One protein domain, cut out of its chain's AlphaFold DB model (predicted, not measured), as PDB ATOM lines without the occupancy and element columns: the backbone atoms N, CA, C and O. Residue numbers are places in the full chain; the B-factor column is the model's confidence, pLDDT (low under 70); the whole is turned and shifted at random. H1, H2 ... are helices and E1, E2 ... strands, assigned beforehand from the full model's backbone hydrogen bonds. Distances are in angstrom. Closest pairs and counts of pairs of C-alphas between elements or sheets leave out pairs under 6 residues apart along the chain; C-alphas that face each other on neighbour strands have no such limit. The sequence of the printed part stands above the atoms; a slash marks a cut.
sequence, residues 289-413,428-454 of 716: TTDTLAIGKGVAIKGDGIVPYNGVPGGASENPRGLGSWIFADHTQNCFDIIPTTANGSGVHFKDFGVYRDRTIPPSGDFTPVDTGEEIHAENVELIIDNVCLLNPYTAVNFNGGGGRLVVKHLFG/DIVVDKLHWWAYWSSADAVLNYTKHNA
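Overview. This is residues 289 to 413 and 428 to 454 of the 716 residues of an uncharacterized protein of Neorhizobium sp. JUb45 (UniProt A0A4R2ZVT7). The chain is wound in stacked turns, a short solenoid with three walls: E1, E4, E7 and E9 side by side make one, E2, E5 and the first parts of E8, E10 and E11 the second, and E3, E6 and the later parts of E8, E10 and E11 the third. H1 lies beyond these walls, on neither sheet. The printed part has 152 residues, with 11 named strands, E1 to E11, and then one named helix, H1; under half of the residues, 75, are in named elements, and the class is mostly strand. One sheet runs E1, E4, E7, E9, parallel; the other is branched, with parallel neighbour pairs. The whole is compact, with a radius of gyration of the C-alphas of 15.6 A, and spans 49 by 29 by 28 A.

Arrangement. Begin at E1, residues 293 to 295, an edge strand parallel at 17 degrees to E4, residues 336 to 338; N 295 and O 337 are 2.8 A apart, within hydrogen-bond range. E2, residues 300 to 303, is parallel to E5, residues 345 to 351, with N 301 and O 349 at 2.8 A. E3, residues 326 to 329, is parallel to E6, residues 354 to 356, with N 327 and O 354 at 2.9 A; E5 runs on into E6 at 86 degrees. E7, residues 374 to 379, has E4 and E9, residues 395 to 402, as neighbours: look for N 338 and O 377 at 2.8 A, and N 378 and O 398 at 3.0 A. E8, residues 381 to 391, bends by 88 degrees at residue 387, with E5 and E6 on one side and E10, residues 406 to 413, on the other: N 350 and O 384 are at 2.8 A, N 355 and O 389 at 2.8 A, N 385 and O 407 at 2.8 A. E11, residues 429 to 436, is parallel to E10, with N 408 and O 430 at 2.8 A. The two sheets form a sandwich, two sheets face to face, with best planes 17 degrees apart. H1, residues 444 to 453, is apart from E10, and every O i to N i+4 pair in it is within hydrogen-bond range.

Along the chain. Find C-alpha 293, where E1 begins, at (-29.350, 9.930, -9.643). E8 measures 23.6 A, E9 19.6 A, E11 18.5 A, E5 18.1 A and E10 17.9 A. H1 measures 14.0 A and ends at C-alpha 453, (-50.692, 20.201, -24.513).

Size, cuts and confidence. The C-alphas farthest apart, those of Ala 343 and Ser 364, are 49.4 A apart. Residues 414 to 427 are not printed, and C-alphas 413 and 428 are 23.4 A apart across this cut. The links E2 to E3 and E6 to E7 are long. Residues 314 to 316 have pLDDT under 70.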
ATOM      1  N   THR A 289     -24.911  14.629 -16.196       98.75
ATOM      2  CA  THR A 289     -25.288  13.254 -15.859       98.75
ATOM      3  C   THR A 289     -25.754  12.525 -17.112       98.75
ATOM      4  O   THR A 289     -26.369  13.128 -17.990       98.75
ATOM      5  N   THR A 290     -25.448  11.236 -17.217       98.38
ATOM      6  CA  THR A 290     -25.872  10.356 -18.319       98.38
ATOM      7  C   THR A 290     -26.790   9.228 -17.852       98.38
ATOM      8  O   THR A 290     -27.295   8.467 -18.679       98.38
ATOM      9  N   ASP A 291     -27.032   9.143 -16.544       98.44
ATOM     10  CA  ASP A 291     -27.971   8.218 -15.925       98.44
ATOM     11  C   ASP A 291     -28.656   8.875 -14.715       98.44
ATOM     12  O   ASP A 291     -28.258   9.951 -14.251       98.44
ATOM     13  N   THR A 292     -29.703   8.223 -14.217       98.50
ATOM     14  CA  THR A 292     -30.500   8.665 -13.069       98.50
ATOM     15  C   THR A 292     -29.682   8.718 -11.777       98.50
ATOM     16  O   THR A 292     -28.950   7.788 -11.441       98.50
ATOM     17  N   LEU A 293     -29.871   9.786 -10.999       98.62
ATOM     18  CA  LEU A 293     -29.350   9.930  -9.643       98.62
ATOM     19  C   LEU A 293     -30.362   9.382  -8.632       98.62
ATOM     20  O   LEU A 293     -31.416   9.978  -8.389       98.62
ATOM     21  N   ALA A 294     -30.028   8.254  -8.016       97.81
ATOM     22  CA  ALA A 294     -30.857   7.605  -7.013       97.81
ATOM     23  C   ALA A 294     -30.607   8.195  -5.618       97.81
ATOM     24  O   ALA A 294     -29.463   8.299  -5.163       97.81
ATOM     25  N   ILE A 295     -31.693   8.530  -4.921       96.94
ATOM     26  CA  ILE A 295     -31.705   8.999  -3.533       96.94
ATOM     27  C   ILE A 295     -32.695   8.135  -2.751       96.94
ATOM     28  O   ILE A 295     -33.879   8.079  -3.060       96.94
ATOM     29  N   GLY A 296     -32.237   7.482  -1.694       93.38
ATOM     30  CA  GLY A 296     -33.088   6.778  -0.748       93.38
ATOM     31  C   GLY A 296     -33.756   7.711   0.266       93.38
ATOM     32  O   GLY A 296     -34.977   7.700   0.401       93.38
ATOM     33  N   LYS A 297     -32.976   8.470   1.052       90.19
ATOM     34  CA  LYS A 297     -33.462   9.368   2.126       90.19
ATOM     35  C   LYS A 297     -32.343  10.210   2.750       90.19
ATOM     36  O   LYS A 297     -31.170   9.881   2.668       90.19
ATOM     37  N   GLY A 298     -32.719  11.237   3.512       90.12
ATOM     38  CA  GLY A 298     -31.819  11.874   4.485       90.12
ATOM     39  C   GLY A 298     -30.710  12.755   3.904       90.12
ATOM     40  O   GLY A 298     -29.812  13.142   4.650       90.12
ATOM     41  N   VAL A 299     -30.770  13.096   2.614       94.88
ATOM     42  CA  VAL A 299     -29.784  13.963   1.954       94.88
ATOM     43  C   VAL A 299     -30.376  15.312   1.589       94.88
ATOM     44  O   VAL A 299     -31.391  15.420   0.903       94.88
ATOM     45  N   ALA A 300     -29.667  16.366   1.986       96.69
ATOM     46  CA  ALA A 300     -29.892  17.704   1.461       96.69
ATOM     47  C   ALA A 300     -28.835  18.030   0.400       96.69
ATOM     48  O   ALA A 300     -27.648  18.024   0.727       96.69
ATOM     49  N   ILE A 301     -29.258  18.358  -0.821       98.44
ATOM     50  CA  ILE A 301     -28.392  18.838  -1.908       98.44
ATOM     51  C   ILE A 301     -28.540  20.355  -2.001       98.44
ATOM     52  O   ILE A 301     -29.648  20.865  -2.177       98.44
ATOM     53  N   LYS A 302     -27.426  21.079  -1.844       98.50
ATOM     54  CA  LYS A 302     -27.405  22.545  -1.772       98.50
ATOM     55  C   LYS A 302     -26.430  23.139  -2.779       98.50
ATOM     56  O   LYS A 302     -25.262  22.760  -2.767       98.50
ATOM     57  N   GLY A 303     -26.889  24.075  -3.603       98.56
ATOM     58  CA  GLY A 303     -26.043  24.849  -4.509       98.56
ATOM     59  C   GLY A 303     -25.660  26.237  -3.985       98.56
ATOM     60  O   GLY A 303     -26.011  26.614  -2.869       98.56
ATOM     61  N   ASP A 304     -24.935  26.996  -4.808       98.06
ATOM     62  CA  ASP A 304     -24.545  28.395  -4.554       98.06
ATOM     63  C   ASP A 304     -25.633  29.410  -4.941       98.06
ATOM     64  O   ASP A 304     -25.491  30.612  -4.700       98.06
ATOM     65  N   GLY A 305     -26.713  28.946  -5.569       97.31
ATOM     66  CA  GLY A 305     -27.753  29.772  -6.163       97.31
ATOM     67  C   GLY A 305     -27.934  29.481  -7.650       97.31
ATOM     68  O   GLY A 305     -27.190  28.712  -8.262       97.31
ATOM     69  N   ILE A 306     -28.942  30.125  -8.240       96.06
ATOM     70  CA  ILE A 306     -29.342  29.911  -9.631       96.06
ATOM     71  C   ILE A 306     -29.722  31.232 -10.271       96.06
ATOM     72  O   ILE A 306     -30.487  32.017  -9.709       96.06
ATOM     73  N   VAL A 307     -29.250  31.432 -11.494       95.00
ATOM     74  CA  VAL A 307     -29.746  32.451 -12.410       95.00
ATOM     75  C   VAL A 307     -30.363  31.719 -13.609       95.00
ATOM     76  O   VAL A 307     -29.619  31.106 -14.369       95.00
ATOM     77  N   PRO A 308     -31.697  31.739 -13.804       92.12
ATOM     78  CA  PRO A 308     -32.353  30.911 -14.822       92.12
ATOM     79  C   PRO A 308     -31.932  31.249 -16.258       92.12
ATOM     80  O   PRO A 308     -31.876  30.362 -17.101       92.12
ATOM     81  N   TYR A 309     -31.599  32.507 -16.543       90.19
ATOM     82  CA  TYR A 309     -31.162  32.956 -17.865       90.19
ATOM     83  C   TYR A 309     -30.162  34.115 -17.762       90.19
ATOM     84  O   TYR A 309     -30.169  34.883 -16.801       90.19
ATOM     85  N   ASN A 310     -29.319  34.273 -18.778       86.06
ATOM     86  CA  ASN A 310     -28.414  35.394 -18.966       86.06
ATOM     87  C   ASN A 310     -28.928  36.294 -20.100       86.06
ATOM     88  O   ASN A 310     -29.085  35.848 -21.235       86.06
ATOM     89  N   GLY A 311     -29.165  37.572 -19.800       78.50
ATOM     90  CA  GLY A 311     -29.703  38.549 -20.749       78.50
ATOM     91  C   GLY A 311     -31.202  38.810 -20.581       78.50
ATOM     92  O   GLY A 311     -31.761  38.634 -19.500       78.50
ATOM     93  N   VAL A 312     -31.838  39.304 -21.647       70.56
ATOM     94  CA  VAL A 312     -33.270  39.631 -21.651       70.56
ATOM     95  C   VAL A 312     -34.058  38.389 -22.082       70.56
ATOM     96  O   VAL A 312     -33.887  37.954 -23.221       70.56
ATOM     97  N   PRO A 313     -34.912  37.820 -21.214       71.62
ATOM     98  CA  PRO A 313     -35.788  36.717 -21.592       71.62
ATOM     99  C   PRO A 313     -36.854  37.233 -22.567       71.62
ATOM    100  O   PRO A 313     -37.298  38.377 -22.443       71.62
ATOM    101  N   GLY A 314     -37.283  36.412 -23.526       61.38
ATOM    102  CA  GLY A 314     -38.340  36.808 -24.472       61.38
ATOM    103  C   GLY A 314     -37.970  36.727 -25.956       61.38
ATOM    104  O   GLY A 314     -38.727  37.216 -26.795       61.38
ATOM    105  N   GLY A 315     -36.807  36.164 -26.303       64.81
ATOM    106  CA  GLY A 315     -36.392  35.976 -27.696       64.81
ATOM    107  C   GLY A 315     -37.127  34.832 -28.408       64.81
ATOM    108  O   GLY A 315     -37.735  33.966 -27.782       64.81
ATOM    109  N   ALA A 316     -37.030  34.791 -29.741       68.50
ATOM    110  CA  ALA A 316     -37.543  33.687 -30.565       68.50
ATOM    111  C   ALA A 316     -36.658  32.418 -30.520       68.50
ATOM    112  O   ALA A 316     -36.884  31.477 -31.276       68.50
ATOM    113  N   SER A 317     -35.632  32.408 -29.669       77.62
ATOM    114  CA  SER A 317     -34.670  31.321 -29.490       77.62
ATOM    115  C   SER A 317     -34.689  30.811 -28.050       77.62
ATOM    116  O   SER A 317     -35.432  31.304 -27.199       77.62
ATOM    117  N   GLU A 318     -33.859  29.815 -27.767       86.06
ATOM    118  CA  GLU A 318     -33.496  29.475 -26.398       86.06
ATOM    119  C   GLU A 318     -32.858  30.687 -25.698       86.06
ATOM    120  O   GLU A 318     -32.045  31.413 -26.284       86.06
ATOM    121  N   ASN A 319     -33.264  30.918 -24.453       88.56
ATOM    122  CA  ASN A 319     -32.636  31.876 -23.563       88.56
ATOM    123  C   ASN A 319     -31.319  31.260 -23.070       88.56
ATOM    124  O   ASN A 319     -31.341  30.162 -22.509       88.56
ATOM    125  N   PRO A 320     -30.176  31.950 -23.214       89.12
ATOM    126  CA  PRO A 320     -28.920  31.460 -22.665       89.12
ATOM    127  C   PRO A 320     -29.067  31.221 -21.164       89.12
ATOM    128  O   PRO A 320     -29.487  32.127 -20.447       89.12
ATOM    129  N   ARG A 321     -28.719  30.032 -20.674       91.62
ATOM    130  CA  ARG A 321     -28.753  29.717 -19.240       91.62
ATOM    131  C   ARG A 321     -27.824  30.650 -18.452       91.62
ATOM    132  O   ARG A 321     -26.743  31.014 -18.919       91.62
ATOM    133  N   GLY A 322     -28.254  31.063 -17.261       93.12
ATOM    134  CA  GLY A 322     -27.452  31.902 -16.370       93.12
ATOM    135  C   GLY A 322     -26.463  31.115 -15.504       93.12
ATOM    136  O   GLY A 322     -26.383  29.888 -15.547       93.12
ATOM    137  N   LEU A 323     -25.689  31.851 -14.703       95.19
ATOM    138  CA  LEU A 323     -24.733  31.286 -13.744       95.19
ATOM    139  C   LEU A 323     -25.440  30.555 -12.589       95.19
ATOM    140  O   LEU A 323     -26.649  30.691 -12.395       95.19
ATOM    141  N   GLY A 324     -24.675  29.805 -11.797       97.06
ATOM    142  CA  GLY A 324     -25.159  29.112 -10.602       97.06
ATOM    143  C   GLY A 324     -24.818  27.629 -10.604       97.06
ATOM    144  O   GLY A 324     -24.071  27.163 -11.462       97.06
ATOM    145  N   SER A 325     -25.376  26.894  -9.650       98.50
ATOM    146  CA  SER A 325     -25.234  25.442  -9.555       98.50
ATOM    147  C   SER A 325     -26.223  24.754 -10.485       98.50
ATOM    148  O   SER A 325     -27.434  24.895 -10.316       98.50
ATOM    149  N   TRP A 326     -25.708  24.013 -11.466       98.44
ATOM    150  CA  TRP A 326     -26.519  23.407 -12.519       98.44
ATOM    151  C   TRP A 326     -26.153  21.954 -12.770       98.44
ATOM    152  O   TRP A 326     -24.975  21.636 -12.933       98.44
ATOM    153  N   ILE A 327     -27.175  21.112 -12.885       98.75
ATOM    154  CA  ILE A 327     -27.078  19.754 -13.423       98.75
ATOM    155  C   ILE A 327     -27.630  19.760 -14.850       98.75
ATOM    156  O   ILE A 327     -28.658  20.379 -15.129       98.75
ATOM    157  N   PHE A 328     -26.912  19.106 -15.753       98.38
ATOM    158  CA  PHE A 328     -27.341  18.823 -17.112       98.38
ATOM    159  C   PHE A 328     -27.699  17.340 -17.207       98.38
ATOM    160  O   PHE A 328     -26.801  16.502 -17.249       98.38
ATOM    161  N   ALA A 329     -28.994  17.028 -17.250       98.31
ATOM    162  CA  ALA A 329     -29.469  15.661 -17.432       98.31
ATOM    163  C   ALA A 329     -29.421  15.278 -18.922       98.31
ATOM    164  O   ALA A 329     -30.393  15.454 -19.662       98.31
ATOM    165  N   ASP A 330     -28.270  14.773 -19.370       97.31
ATOM    166  CA  ASP A 330     -28.010  14.352 -20.754       97.31
ATOM    167  C   ASP A 330     -28.387  12.883 -20.990       97.31
ATOM    168  O   ASP A 330     -27.567  12.033 -21.350       97.31
ATOM    169  N   HIS A 331     -29.648  12.574 -20.705       95.44
ATOM    170  CA  HIS A 331     -30.241  11.248 -20.841       95.44
ATOM    171  C   HIS A 331     -31.776  11.356 -20.886       95.44
ATOM    172  O   HIS A 331     -32.334  12.455 -20.827       95.44
ATOM    173  N   THR A 332     -32.484  10.234 -21.045       94.12
ATOM    174  CA  THR A 332     -33.950  10.216 -21.261       94.12
ATOM    175  C   THR A 332     -34.746   9.586 -20.119       94.12
ATOM    176  O   THR A 332     -35.957   9.442 -20.239       94.12
ATOM    177  N   GLN A 333     -34.086   9.171 -19.040       94.94
ATOM    178  CA  GLN A 333     -34.727   8.695 -17.812       94.94
ATOM    179  C   GLN A 333     -34.976   9.858 -16.843       94.94
ATOM    180  O   GLN A 333     -34.588  11.006 -17.108       94.94
ATOM    181  N   ASN A 334     -35.578   9.546 -15.696       97.81
ATOM    182  CA  ASN A 334     -35.725  10.487 -14.594       97.81
ATOM    183  C   ASN A 334     -34.359  11.045 -14.173       97.81
ATOM    184  O   ASN A 334     -33.390  10.289 -14.134       97.81
ATOM    185  N   CYS A 335     -34.249  12.342 -13.868       98.25
ATOM    186  CA  CYS A 335     -32.969  12.890 -13.396       98.25
ATOM    187  C   CYS A 335     -32.712  12.459 -11.950       98.25
ATOM    188  O   CYS A 335     -31.678  11.858 -11.666       98.25
ATOM    189  N   PHE A 336     -33.681  12.695 -11.062       98.56
ATOM    190  CA  PHE A 336     -33.651  12.214  -9.686       98.56
ATOM    191  C   PHE A 336     -34.756  11.194  -9.433       98.56
ATOM    192  O   PHE A 336     -35.931  11.527  -9.590       98.56
ATOM    193  N   ASP A 337     -34.373  10.013  -8.945       97.69
ATOM    194  CA  ASP A 337     -35.294   9.025  -8.377       97.69
ATOM    195  C   ASP A 337     -35.141   9.007  -6.858       97.69
ATOM    196  O   ASP A 337     -34.158   8.500  -6.313       97.69
ATOM    197  N   ILE A 338     -36.124   9.577  -6.163       97.25
ATOM    198  CA  ILE A 338     -36.150   9.687  -4.706       97.25
ATOM    199  C   ILE A 338     -37.073   8.602  -4.151       97.25
ATOM    200  O   ILE A 338     -38.256   8.838  -3.891       97.25
ATOM    201  N   ILE A 339     -36.526   7.395  -4.005       95.00
ATOM    202  CA  ILE A 339     -37.267   6.188  -3.634       95.00
ATOM    203  C   ILE A 339     -36.559   5.501  -2.454       95.00
ATOM    204  O   ILE A 339     -35.518   4.859  -2.628       95.00
ATOM    205  N   PRO A 340     -37.116   5.579  -1.234       90.31
ATOM    206  CA  PRO A 340     -36.568   4.891  -0.075       90.31
ATOM    207  C   PRO A 340     -36.591   3.369  -0.258       90.31
ATOM    208  O   PRO A 340     -37.623   2.775  -0.559       90.31
ATOM    209  N   THR A 341     -35.476   2.698   0.036       81.62
ATOM    210  CA  THR A 341     -35.383   1.222  -0.011       81.62
ATOM    211  C   THR A 341     -36.144   0.519   1.126       81.62
ATOM    212  O   THR A 341     -36.345  -0.695   1.093       81.62
ATOM    213  N   THR A 342     -36.580   1.265   2.148       71.25
ATOM    214  CA  THR A 342     -37.318   0.778   3.325       71.25
ATOM    215  C   THR A 342     -38.420   1.767   3.703       71.25
ATOM    216  O   THR A 342     -38.083   2.928   3.914       71.25
ATOM    217  N   ALA A 343     -39.666   1.312   3.911       76.94
ATOM    218  CA  ALA A 343     -40.799   2.103   4.438       76.94
ATOM    219  C   ALA A 343     -40.845   3.576   3.945       76.94
ATOM    220  O   ALA A 343     -40.467   3.852   2.811       76.94
ATOM    221  N   ASN A 344     -41.357   4.511   4.756       83.31
ATOM    222  CA  ASN A 344     -41.402   5.937   4.411       83.31
ATOM    223  C   ASN A 344     -40.025   6.579   4.641       83.31
ATOM    224  O   ASN A 344     -39.419   6.386   5.699       83.31
ATOM    225  N   GLY A 345     -39.545   7.361   3.676       88.88
ATOM    226  CA  GLY A 345     -38.314   8.142   3.789       88.88
ATOM    227  C   GLY A 345     -38.560   9.561   4.302       88.88
ATOM    228  O   GLY A 345     -39.661  10.097   4.193       88.88
ATOM    229  N   SER A 346     -37.521  10.201   4.838       91.25
ATOM    230  CA  SER A 346     -37.583  11.614   5.221       91.25
ATOM    231  C   SER A 346     -36.248  12.333   5.064       91.25
ATOM    232  O   SER A 346     -35.203  11.697   4.918       91.25
ATOM    233  N   GLY A 347     -36.275  13.666   5.146       89.81
ATOM    234  CA  GLY A 347     -35.069  14.497   5.191       89.81
ATOM    235  C   GLY A 347     -34.423  14.793   3.836       89.81
ATOM    236  O   GLY A 347     -33.278  15.244   3.823       89.81
ATOM    237  N   VAL A 348     -35.127  14.565   2.720       96.44
ATOM    238  CA  VAL A 348     -34.633  14.966   1.397       96.44
ATOM    239  C   VAL A 348     -34.934  16.444   1.166       96.44
ATOM    240  O   VAL A 348     -36.067  16.895   1.333       96.44
ATOM    241  N   HIS A 349     -33.913  17.225   0.815       98.12
ATOM    242  CA  HIS A 349     -34.054  18.670   0.632       98.12
ATOM    243  C   HIS A 349     -33.206  19.172  -0.533       98.12
ATOM    244  O   HIS A 349     -31.978  19.131  -0.480       98.12
ATOM    245  N   PHE A 350     -33.860  19.693  -1.563       98.81
ATOM    246  CA  PHE A 350     -33.215  20.321  -2.708       98.81
ATOM    247  C   PHE A 350     -33.241  21.832  -2.570       98.81
ATOM    248  O   PHE A 350     -34.300  22.414  -2.323       98.81
ATOM    249  N   LYS A 351     -32.068  22.459  -2.704       98.75
ATOM    250  CA  LYS A 351     -31.933  23.886  -2.455       98.75
ATOM    251  C   LYS A 351     -30.889  24.582  -3.318       98.75
ATOM    252  O   LYS A 351     -29.752  24.134  -3.395       98.75
ATOM    253  N   ASP A 352     -31.245  25.740  -3.861       98.75
ATOM    254  CA  ASP A 352     -30.309  26.677  -4.492       98.75
ATOM    255  C   ASP A 352     -29.512  26.091  -5.688       98.75
ATOM    256  O   ASP A 352     -28.382  26.503  -5.950       98.75
ATOM    257  N   PHE A 353     -30.100  25.160  -6.449       98.81
ATOM    258  CA  PHE A 353     -29.563  24.676  -7.730       98.81
ATOM    259  C   PHE A 353     -30.656  24.532  -8.800       98.81
ATOM    260  O   PHE A 353     -31.853  24.590  -8.506       98.81
ATOM    261  N   GLY A 354     -30.246  24.374 -10.057       98.56
ATOM    262  CA  GLY A 354     -31.149  24.106 -11.166       98.56
ATOM    263  C   GLY A 354     -30.782  22.857 -11.956       98.56
ATOM    264  O   GLY A 354     -29.649  22.375 -11.902       98.56
ATOM    265  N   VAL A 355     -31.748  22.361 -12.720       98.56
ATOM    266  CA  VAL A 355     -31.565  21.262 -13.665       98.56
ATOM    267  C   VAL A 355     -32.101  21.671 -15.027       98.56
ATOM    268  O   VAL A 355     -33.078  22.420 -15.117       98.56
ATOM    269  N   TYR A 356     -31.432  21.230 -16.085       97.19
ATOM    270  CA  TYR A 356     -31.882  21.444 -17.453       97.19
ATOM    271  C   TYR A 356     -31.591  20.227 -18.325       97.19
ATOM    272  O   TYR A 356     -30.701  19.426 -18.029       97.19
ATOM    273  N   ARG A 357     -32.321  20.137 -19.436       94.69
ATOM    274  CA  ARG A 357     -32.080  19.176 -20.514       94.69
ATOM    275  C   ARG A 357     -31.704  19.899 -21.797       94.69
ATOM    276  O   ARG A 357     -31.968  21.087 -21.957       94.69
ATOM    277  N   ASP A 358     -31.093  19.187 -22.731       87.50
ATOM    278  CA  ASP A 358     -30.900  19.724 -24.076       87.50
ATOM    279  C   ASP A 358     -32.184  19.532 -24.895       87.50
ATOM    280  O   ASP A 358     -32.861  18.501 -24.804       87.50
ATOM    281  N   ARG A 359     -32.561  20.553 -25.667       88.12
ATOM    282  CA  ARG A 359     -33.789  20.574 -26.466       88.12
ATOM    283  C   ARG A 359     -33.562  21.343 -27.756       88.12
ATOM    284  O   ARG A 359     -33.308  22.542 -27.754       88.12
ATOM    285  N   THR A 360     -33.813  20.680 -28.875       87.12
ATOM    286  CA  THR A 360     -33.748  21.325 -30.185       87.12
ATOM    287  C   THR A 360     -35.070  22.011 -30.517       87.12
ATOM    288  O   THR A 360     -36.088  21.350 -30.729       87.12
ATOM    289  N   ILE A 361     -35.050  23.342 -30.619       86.00
ATOM    290  CA  ILE A 361     -36.158  24.107 -31.205       86.00
ATOM    291  C   ILE A 361     -36.013  24.051 -32.734       86.00
ATOM    292  O   ILE A 361     -34.965  24.446 -33.256       86.00
ATOM    293  N   PRO A 362     -37.020  23.563 -33.482       83.38
ATOM    294  CA  PRO A 362     -36.938  23.530 -34.935       83.38
ATOM    295  C   PRO A 362     -36.870  24.963 -35.505       83.38
ATOM    296  O   PRO A 362     -37.585  25.841 -35.022       83.38
ATOM    297  N   PRO A 363     -36.062  25.226 -36.555       77.56
ATOM    298  CA  PRO A 363     -35.963  26.559 -37.167       77.56
ATOM    299  C   PRO A 363     -37.286  27.079 -37.753       77.56
ATOM    300  O   PRO A 363     -37.473  28.284 -37.904       77.56
ATOM    301  N   SER A 364     -38.184  26.165 -38.126       76.94
ATOM    302  CA  SER A 364     -39.551  26.433 -38.569       76.94
ATOM    303  C   SER A 364     -40.431  25.197 -38.340       76.94
ATOM    304  O   SER A 364     -39.929  24.072 -38.331       76.94
ATOM    305  N   GLY A 365     -41.743  25.397 -38.181       80.94
ATOM    306  CA  GLY A 365     -42.717  24.319 -37.961       80.94
ATOM    307  C   GLY A 365     -43.073  24.086 -36.490       80.94
ATOM    308  O   GLY A 365     -42.765  24.910 -35.627       80.94
ATOM    309  N   ASP A 366     -43.763  22.975 -36.230       88.44
ATOM    310  CA  ASP A 366     -44.282  22.629 -34.905       88.44
ATOM    311  C   ASP A 366     -43.188  22.048 -34.000       88.44
ATOM    312  O   ASP A 366     -42.323  21.287 -34.439       88.44
ATOM    313  N   PHE A 367     -43.245  22.387 -32.713       92.75
ATOM    314  CA  PHE A 367     -42.397  21.808 -31.674       92.75
ATOM    315  C   PHE A 367     -43.135  20.659 -30.981       92.75
ATOM    316  O   PHE A 367     -44.321  20.764 -30.684       92.75
ATOM    317  N   THR A 368     -42.438  19.562 -30.694       94.12
ATOM    318  CA  THR A 368     -42.924  18.498 -29.807       94.12
ATOM    319  C   THR A 368     -41.751  18.041 -28.940       94.12
ATOM    320  O   THR A 368     -40.742  17.593 -29.491       94.12
ATOM    321  N   PRO A 369     -41.830  18.177 -27.608       93.69
ATOM    322  CA  PRO A 369     -40.775  17.743 -26.714       93.69
ATOM    323  C   PRO A 369     -40.702  16.218 -26.693       93.69
ATOM    324  O   PRO A 369     -41.715  15.521 -26.695       93.69
ATOM    325  N   VAL A 370     -39.478  15.703 -26.649       92.06
ATOM    326  CA  VAL A 370     -39.226  14.281 -26.411       92.06
ATOM    327  C   VAL A 370     -39.578  13.961 -24.959       92.06
ATOM    328  O   VAL A 370     -39.192  14.716 -24.062       92.06
ATOM    329  N   ASP A 371     -40.277  12.856 -24.723       93.88
ATOM    330  CA  ASP A 371     -40.480  12.349 -23.368       93.88
ATOM    331  C   ASP A 371     -39.134  11.884 -22.800       93.88
ATOM    332  O   ASP A 371     -38.453  11.036 -23.376       93.88
ATOM    333  N   THR A 372     -38.731  12.517 -21.707       92.50
ATOM    334  CA  THR A 372     -37.467  12.266 -21.015       92.50
ATOM    335  C   THR A 372     -37.709  11.876 -19.558       92.50
ATOM    336  O   THR A 372     -36.848  12.111 -18.716       92.50
ATOM    337  N   GLY A 373     -38.904  11.373 -19.240       94.56
ATOM    338  CA  GLY A 373     -39.309  11.096 -17.870       94.56
ATOM    339  C   GLY A 373     -39.451  12.364 -17.024       94.56
ATOM    340  O   GLY A 373     -39.826  13.442 -17.506       94.56
ATOM    341  N   GLU A 374     -39.168  12.205 -15.738       97.56
ATOM    342  CA  GLU A 374     -39.436  13.167 -14.674       97.56
ATOM    343  C   GLU A 374     -38.133  13.778 -14.160       97.56
ATOM    344  O   GLU A 374     -37.169  13.079 -13.853       97.56
ATOM    345  N   GLU A 375     -38.066  15.102 -14.048       98.19
ATOM    346  CA  GLU A 375     -36.865  15.741 -13.507       98.19
ATOM    347  C   GLU A 375     -36.672  15.381 -12.032       98.19
ATOM    348  O   GLU A 375     -35.567  15.067 -11.594       98.19
ATOM    349  N   ILE A 376     -37.774  15.364 -11.282       98.69
ATOM    350  CA  ILE A 376     -37.825  14.878  -9.910       98.69
ATOM    351  C   ILE A 376     -38.971  13.875  -9.799       98.69
ATOM    352  O   ILE A 376     -40.142  14.263  -9.835       98.69
ATOM    353  N   HIS A 377     -38.620  12.607  -9.620       98.12
ATOM    354  CA  HIS A 377     -39.534  11.552  -9.218       98.12
ATOM    355  C   HIS A 377     -39.367  11.283  -7.723       98.12
ATOM    356  O   HIS A 377     -38.251  11.088  -7.240       98.12
ATOM    357  N   ALA A 378     -40.461  11.298  -6.966       96.62
ATOM    358  CA  ALA A 378     -40.417  11.066  -5.529       96.62
ATOM    359  C   ALA A 378     -41.572  10.179  -5.075       96.62
ATOM    360  O   ALA A 378     -42.741  10.512  -5.285       96.62
ATOM    361  N   GLU A 379     -41.232   9.086  -4.390       94.25
ATOM    362  CA  GLU A 379     -42.205   8.128  -3.877       94.25
ATOM    363  C   GLU A 379     -42.021   7.886  -2.381       94.25
ATOM    364  O   GLU A 379     -40.925   7.588  -1.909       94.25
ATOM    365  N   ASN A 380     -43.116   7.966  -1.621       91.88
ATOM    366  CA  ASN A 380     -43.148   7.596  -0.203       91.88
ATOM    367  C   ASN A 380     -42.066   8.277   0.669       91.88
ATOM    368  O   ASN A 380     -41.508   7.664   1.586       91.88
ATOM    369  N   VAL A 381     -41.757   9.546   0.388       93.94
ATOM    370  CA  VAL A 381     -40.652  10.296   1.007       93.94
ATOM    371  C   VAL A 381     -41.058  11.728   1.369       93.94
ATOM    372  O   VAL A 381     -41.877  12.343   0.692       93.94
ATOM    373  N   GLU A 382     -40.500  12.281   2.447       94.56
ATOM    374  CA  GLU A 382     -40.543  13.728   2.689       94.56
ATOM    375  C   GLU A 382     -39.527  14.458   1.801       94.56
ATOM    376  O   GLU A 382     -38.315  14.266   1.955       94.56
ATOM    377  N   LEU A 383     -40.039  15.314   0.914       96.69
ATOM    378  CA  LEU A 383     -39.277  16.127  -0.026       96.69
ATOM    379  C   LEU A 383     -39.527  17.619   0.220       96.69
ATOM    380  O   LEU A 383     -40.658  18.104   0.153       96.69
ATOM    381  N   ILE A 384     -38.444  18.363   0.442       98.19
ATOM    382  CA  ILE A 384     -38.453  19.825   0.514       98.19
ATOM    383  C   ILE A 384     -37.759  20.393  -0.726       98.19
ATOM    384  O   ILE A 384     -36.617  20.039  -1.012       98.19
ATOM    385  N   ILE A 385     -38.414  21.319  -1.422       98.75
ATOM    386  CA  ILE A 385     -37.866  22.052  -2.567       98.75
ATOM    387  C   ILE A 385     -37.820  23.542  -2.213       98.75
ATOM    388  O   ILE A 385     -38.855  24.175  -1.996       98.75
ATOM    389  N   ASP A 386     -36.619  24.113  -2.149       98.69
ATOM    390  CA  ASP A 386     -36.381  25.500  -1.741       98.69
ATOM    391  C   ASP A 386     -35.499  26.227  -2.758       98.69
ATOM    392  O   ASP A 386     -34.287  26.052  -2.774       98.69
ATOM    393  N   ASN A 387     -36.108  27.069  -3.595       98.75
ATOM    394  CA  ASN A 387     -35.420  27.832  -4.633       98.75
ATOM    395  C   ASN A 387     -34.715  26.915  -5.645       98.75
ATOM    396  O   ASN A 387     -33.493  26.915  -5.743       98.75
ATOM    397  N   VAL A 388     -35.499  26.126  -6.384       98.88
ATOM    398  CA  VAL A 388     -35.005  25.207  -7.426       98.88
ATOM    399  C   VAL A 388     -35.556  25.602  -8.792       98.88
ATOM    400  O   VAL A 388     -36.743  25.917  -8.919       98.88
ATOM    401  N   CYS A 389     -34.691  25.576  -9.812       98.62
ATOM    402  CA  CYS A 389     -35.059  25.880 -11.194       98.62
ATOM    403  C   CYS A 389     -35.061  24.627 -12.074       98.62
ATOM    404  O   CYS A 389     -34.030  23.970 -12.177       98.62
ATOM    405  N   LEU A 390     -36.169  24.325 -12.753       98.56
ATOM    406  CA  LEU A 390     -36.256  23.205 -13.700       98.56
ATOM    407  C   LEU A 390     -36.510  23.739 -15.113       98.56
ATOM    408  O   LEU A 390     -37.633  24.108 -15.475       98.56
ATOM    409  N   LEU A 391     -35.451  23.838 -15.911       96.00
ATOM    410  CA  LEU A 391     -35.545  24.288 -17.295       96.00
ATOM    411  C   LEU A 391     -35.838  23.099 -18.194       96.00
ATOM    412  O   LEU A 391     -35.251  22.041 -18.014       96.00
ATOM    413  N   ASN A 392     -36.798  23.299 -19.102       94.38
ATOM    414  CA  ASN A 392     -37.165  22.419 -20.212       94.38
ATOM    415  C   ASN A 392     -37.299  20.892 -19.957       94.38
ATOM    416  O   ASN A 392     -37.068  20.108 -20.896       94.38
ATOM    417  N   PRO A 393     -37.751  20.427 -18.768       97.19
ATOM    418  CA  PRO A 393     -38.067  19.017 -18.593       97.19
ATOM    419  C   PRO A 393     -39.365  18.668 -19.332       97.19
ATOM    420  O   PRO A 393     -40.191  19.542 -19.615       97.19
ATOM    421  N   TYR A 394     -39.572  17.385 -19.634       97.56
ATOM    422  CA  TYR A 394     -40.878  16.922 -20.115       97.56
ATOM    423  C   TYR A 394     -41.892  16.990 -18.963       97.56
ATOM    424  O   TYR A 394     -42.835  17.784 -19.015       97.56
ATOM    425  N   THR A 395     -41.609  16.272 -17.873       98.44
ATOM    426  CA  THR A 395     -42.285  16.417 -16.579       98.44
ATOM    427  C   THR A 395     -41.315  17.006 -15.553       98.44
ATOM    428  O   THR A 395     -40.227  16.470 -15.374       98.44
ATOM    429  N   ALA A 396     -41.677  18.097 -14.873       98.62
ATOM    430  CA  ALA A 396     -40.816  18.705 -13.853       98.62
ATOM    431  C   ALA A 396     -40.806  17.895 -12.548       98.62
ATOM    432  O   ALA A 396     -39.747  17.449 -12.121       98.62
ATOM    433  N   VAL A 397     -41.961  17.693 -11.912       98.81
ATOM    434  CA  VAL A 397     -42.049  16.961 -10.640       98.81
ATOM    435  C   VAL A 397     -43.217  15.988 -10.670       98.81
ATOM    436  O   VAL A 397     -44.345  16.392 -10.952       98.81
ATOM    437  N   ASN A 398     -42.956  14.731 -10.315       97.94
ATOM    438  CA  ASN A 398     -43.976  13.747  -9.984       97.94
ATOM    439  C   ASN A 398     -43.791  13.282  -8.537       97.94
ATOM    440  O   ASN A 398     -42.798  12.640  -8.192       97.94
ATOM    441  N   PHE A 399     -44.750  13.640  -7.687       96.88
ATOM    442  CA  PHE A 399     -44.774  13.275  -6.282       96.88
ATOM    443  C   PHE A 399     -45.903  12.275  -6.020       96.88
ATOM    444  O   PHE A 399     -47.080  12.641  -5.939       96.88
ATOM    445  N   ASN A 400     -45.522  11.010  -5.854       93.62
ATOM    446  CA  ASN A 400     -46.394   9.915  -5.448       93.62
ATOM    447  C   ASN A 400     -46.266   9.726  -3.930       93.62
ATOM    448  O   ASN A 400     -45.390   9.018  -3.425       93.62
ATOM    449  N   GLY A 401     -47.110  10.435  -3.184       85.56
ATOM    450  CA  GLY A 401     -46.823  10.750  -1.790       85.56
ATOM    451  C   GLY A 401     -46.728   9.539  -0.873       85.56
ATOM    452  O   GLY A 401     -45.819   9.481  -0.051       85.56
ATOM    453  N   GLY A 402     -47.638   8.571  -0.980       87.06
ATOM    454  CA  GLY A 402     -47.818   7.556   0.054       87.06
ATOM    455  C   GLY A 402     -47.930   8.216   1.432       87.06
ATOM    456  O   GLY A 402     -48.736   9.125   1.634       87.06
ATOM    457  N   GLY A 403     -47.081   7.797   2.374       82.88
ATOM    458  CA  GLY A 403     -46.944   8.457   3.678       82.88
ATOM    459  C   GLY A 403     -45.840   9.523   3.757       82.88
ATOM    460  O   GLY A 403     -45.426   9.874   4.865       82.88
ATOM    461  N   GLY A 404     -45.317   9.976   2.619       88.62
ATOM    462  CA  GLY A 404     -44.400  11.107   2.481       88.62
ATOM    463  C   GLY A 404     -45.116  12.462   2.445       88.62
ATOM    464  O   GLY A 404     -46.338  12.531   2.338       88.62
ATOM    465  N   ARG A 405     -44.338  13.550   2.527       92.38
ATOM    466  CA  ARG A 405     -44.822  14.945   2.522       92.38
ATOM    467  C   ARG A 405     -44.077  15.766   1.475       92.38
ATOM    468  O   ARG A 405     -42.881  15.558   1.284       92.38
ATOM    469  N   LEU A 406     -44.746  16.734   0.859       96.75
ATOM    470  CA  LEU A 406     -44.124  17.646  -0.100       96.75
ATOM    471  C   LEU A 406     -44.206  19.078   0.416       96.75
ATOM    472  O   LEU A 406     -45.298  19.599   0.638       96.75
ATOM    473  N   VAL A 407     -43.053  19.733   0.537       98.06
ATOM    474  CA  VAL A 407     -42.967  21.159   0.860       98.06
ATOM    475  C   VAL A 407     -42.189  21.885  -0.226       98.06
ATOM    476  O   VAL A 407     -40.965  21.805  -0.295       98.06
ATOM    477  N   VAL A 408     -42.891  22.654  -1.046       98.75
ATOM    478  CA  VAL A 408     -42.297  23.574  -2.014       98.75
ATOM    479  C   VAL A 408     -42.341  24.984  -1.431       98.75
ATOM    480  O   VAL A 408     -43.403  25.464  -1.053       98.75
ATOM    481  N   LYS A 409     -41.185  25.646  -1.343       98.62
ATOM    482  CA  LYS A 409     -41.061  27.049  -0.902       98.62
ATOM    483  C   LYS A 409     -40.819  28.021  -2.049       98.62
ATOM    484  O   LYS A 409     -41.158  29.195  -1.939       98.62
ATOM    485  N   HIS A 410     -40.122  27.552  -3.080       98.62
ATOM    486  CA  HIS A 410     -39.923  28.261  -4.335       98.62
ATOM    487  C   HIS A 410     -39.477  27.258  -5.399       98.62
ATOM    488  O   HIS A 410     -38.405  26.661  -5.281       98.62
ATOM    489  N   LEU A 411     -40.299  27.076  -6.424       98.81
ATOM    490  CA  LEU A 411     -40.024  26.196  -7.557       98.81
ATOM    491  C   LEU A 411     -40.430  26.920  -8.833       98.81
ATOM    492  O   LEU A 411     -41.556  27.400  -8.951       98.81
ATOM    493  N   PHE A 412     -39.509  27.029  -9.781       98.62
ATOM    494  CA  PHE A 412     -39.733  27.815 -10.987       98.62
ATOM    495  C   PHE A 412     -39.058  27.187 -12.200       98.62
ATOM    496  O   PHE A 412     -38.124  26.399 -12.069       98.62
ATOM    497  N   GLY A 413     -39.532  27.504 -13.400       97.75
ATOM    498  CA  GLY A 413     -39.001  26.885 -14.610       97.75
ATOM    499  C   GLY A 413     -39.996  26.829 -15.758       97.75
ATOM    500  O   GLY A 413     -40.991  27.553 -15.756       97.75
ATOM    501  N   ASP A 428     -50.206  16.731   4.413       84.25
ATOM    502  CA  ASP A 428     -49.170  17.784   4.420       84.25
ATOM    503  C   ASP A 428     -48.483  18.085   3.071       84.25
ATOM    504  O   ASP A 428     -47.252  18.103   2.958       84.25
ATOM    505  N   ILE A 429     -49.275  18.391   2.044       95.12
ATOM    506  CA  ILE A 429     -48.757  18.956   0.790       95.12
ATOM    507  C   ILE A 429     -48.844  20.477   0.857       95.12
ATOM    508  O   ILE A 429     -49.936  21.037   0.905       95.12
ATOM    509  N   VAL A 430     -47.696  21.151   0.846       97.88
ATOM    510  CA  VAL A 430     -47.608  22.614   0.902       97.88
ATOM    511  C   VAL A 430     -46.783  23.118  -0.268       97.88
ATOM    512  O   VAL A 430     -45.605  22.794  -0.390       97.88
ATOM    513  N   VAL A 431     -47.389  23.944  -1.114       98.69
ATOM    514  CA  VAL A 431     -46.733  24.553  -2.270       98.69
ATOM    515  C   VAL A 431     -46.859  26.066  -2.199       98.69
ATOM    516  O   VAL A 431     -47.919  26.626  -2.462       98.69
ATOM    517  N   ASP A 432     -45.755  26.727  -1.866       98.50
ATOM    518  CA  ASP A 432     -45.603  28.176  -1.902       98.50
ATOM    519  C   ASP A 432     -44.651  28.594  -3.031       98.50
ATOM    520  O   ASP A 432     -43.622  27.955  -3.263       98.50
ATOM    521  N   LYS A 433     -44.998  29.684  -3.724       98.06
ATOM    522  CA  LYS A 433     -44.199  30.299  -4.802       98.06
ATOM    523  C   LYS A 433     -43.803  29.319  -5.901       98.06
ATOM    524  O   LYS A 433     -42.624  29.062  -6.150       98.06
ATOM    525  N   LEU A 434     -44.806  28.821  -6.605       98.75
ATOM    526  CA  LEU A 434     -44.594  28.096  -7.849       98.75
ATOM    527  C   LEU A 434     -44.702  29.067  -9.029       98.75
ATOM    528  O   LEU A 434     -45.685  29.803  -9.131       98.75
ATOM    529  N   HIS A 435     -43.697  29.076  -9.909       98.31
ATOM    530  CA  HIS A 435     -43.665  29.961 -11.073       98.31
ATOM    531  C   HIS A 435     -43.288  29.226 -12.363       98.31
ATOM    532  O   HIS A 435     -42.111  29.055 -12.691       98.31
ATOM    533  N   TRP A 436     -44.305  28.847 -13.133       98.25
ATOM    534  CA  TRP A 436     -44.125  28.297 -14.472       98.25
ATOM    535  C   TRP A 436     -44.204  29.406 -15.513       98.25
ATOM    536  O   TRP A 436     -45.260  29.998 -15.738       98.25
ATOM    537  N   TRP A 437     -43.067  29.704 -16.133       94.88
ATOM    538  CA  TRP A 437     -42.920  30.800 -17.086       94.88
ATOM    539  C   TRP A 437     -41.937  30.424 -18.188       94.88
ATOM    540  O   TRP A 437     -41.230  29.426 -18.086       94.88
ATOM    541  N   ALA A 438     -41.873  31.232 -19.245       92.25
ATOM    542  CA  ALA A 438     -41.013  31.008 -20.406       92.25
ATOM    543  C   ALA A 438     -39.515  31.274 -20.118       92.25
ATOM    544  O   ALA A 438     -38.854  32.038 -20.822       92.25
ATOM    545  N   TYR A 439     -38.985  30.666 -19.052       93.69
ATOM    546  CA  TYR A 439     -37.601  30.804 -18.606       93.69
ATOM    547  C   TYR A 439     -36.602  30.211 -19.603       93.69
ATOM    548  O   TYR A 439     -35.543  30.802 -19.800       93.69
ATOM    549  N   TRP A 440     -36.935  29.091 -20.253       93.62
ATOM    550  CA  TRP A 440     -36.075  28.447 -21.249       93.62
ATOM    551  C   TRP A 440     -36.264  29.046 -22.644       93.62
ATOM    552  O   TRP A 440     -35.291  29.434 -23.279       93.62
ATOM    553  N   SER A 441     -37.497  29.163 -23.134       91.31
ATOM    554  CA  SER A 441     -37.770  29.778 -24.429       91.31
ATOM    555  C   SER A 441     -39.195  30.308 -24.537       91.31
ATOM    556  O   SER A 441     -40.164  29.655 -24.150       91.31
ATOM    557  N   SER A 442     -39.321  31.482 -25.145       89.81
ATOM    558  CA  SER A 442     -40.585  32.090 -25.565       89.81
ATOM    559  C   SER A 442     -40.833  31.959 -27.069       89.81
ATOM    560  O   SER A 442     -41.669  32.679 -27.608       89.81
ATOM    561  N   ALA A 443     -40.099  31.083 -27.763       90.00
ATOM    562  CA  ALA A 443     -40.325  30.827 -29.179       90.00
ATOM    563  C   ALA A 443     -41.781  30.405 -29.432       90.00
ATOM    564  O   ALA A 443     -42.337  29.587 -28.692       90.00
ATOM    565  N   ASP A 444     -42.385  30.922 -30.506       89.31
ATOM    566  CA  ASP A 444     -43.803  30.691 -30.810       89.31
ATOM    567  C   ASP A 444     -44.144  29.201 -30.900       89.31
ATOM    568  O   ASP A 444     -45.173  28.786 -30.383       89.31
ATOM    569  N   ALA A 445     -43.273  28.376 -31.491       91.06
ATOM    570  CA  ALA A 445     -43.489  26.931 -31.584       91.06
ATOM    571  C   ALA A 445     -43.580  26.261 -30.199       91.06
ATOM    572  O   ALA A 445     -44.460  25.431 -29.972       91.06
ATOM    573  N   VAL A 446     -42.714  26.661 -29.258       92.94
ATOM    574  CA  VAL A 446     -42.704  26.143 -27.881       92.94
ATOM    575  C   VAL A 446     -43.958  26.596 -27.140       92.94
ATOM    576  O   VAL A 446     -44.667  25.763 -26.582       92.94
ATOM    577  N   LEU A 447     -44.276  27.894 -27.184       90.94
ATOM    578  CA  LEU A 447     -45.472  28.427 -26.528       90.94
ATOM    579  C   LEU A 447     -46.755  27.851 -27.132       90.94
ATOM    580  O   LEU A 447     -47.684  27.541 -26.399       90.94
ATOM    581  N   ASN A 448     -46.830  27.682 -28.450       91.12
ATOM    582  CA  ASN A 448     -47.981  27.053 -29.092       91.12
ATOM    583  C   ASN A 448     -48.139  25.607 -28.627       91.12
ATOM    584  O   ASN A 448     -49.261  25.203 -28.329       91.12
ATOM    585  N   TYR A 449     -47.047  24.849 -28.494       94.12
ATOM    586  CA  TYR A 449     -47.116  23.500 -27.947       94.12
ATOM    587  C   TYR A 449     -47.635  23.498 -26.503       94.12
ATOM    588  O   TYR A 449     -48.637  22.836 -26.221       94.12
ATOM    589  N   THR A 450     -47.008  24.253 -25.593       94.56
ATOM    590  CA  THR A 450     -47.369  24.219 -24.165       94.56
ATOM    591  C   THR A 450     -48.796  24.705 -23.930       94.56
ATOM    592  O   THR A 450     -49.532  24.103 -23.150       94.56
ATOM    593  N   LYS A 451     -49.243  25.717 -24.680       91.12
ATOM    594  CA  LYS A 451     -50.620  26.227 -24.641       91.12
ATOM    595  C   LYS A 451     -51.671  25.215 -25.105       91.12
ATOM    596  O   LYS A 451     -52.828  25.373 -24.751       91.12
ATOM    597  N   HIS A 452     -51.315  24.183 -25.865       91.25
ATOM    598  CA  HIS A 452     -52.285  23.185 -26.342       91.25
ATOM    599  C   HIS A 452     -52.128  21.805 -25.698       91.25
ATOM    600  O   HIS A 452     -53.030  20.985 -25.831       91.25
ATOM    601  N   ASN A 453     -51.014  21.543 -25.004       94.62
ATOM    602  CA  ASN A 453     -50.692  20.201 -24.513       94.62
ATOM    603  C   ASN A 453     -50.287  20.145 -23.034       94.62
ATOM    604  O   ASN A 453     -50.468  19.099 -22.411       94.62
ATOM    605  N   ALA A 454     -49.748  21.228 -22.461       96.94
ATOM    606  CA  ALA A 454     -49.082  21.162 -21.162       96.94
ATOM    607  C   ALA A 454     -50.017  21.422 -19.971       96.94
ATOM    608  O   ALA A 454     -50.839  22.343 -19.993       96.94
TER     609      ALA A 454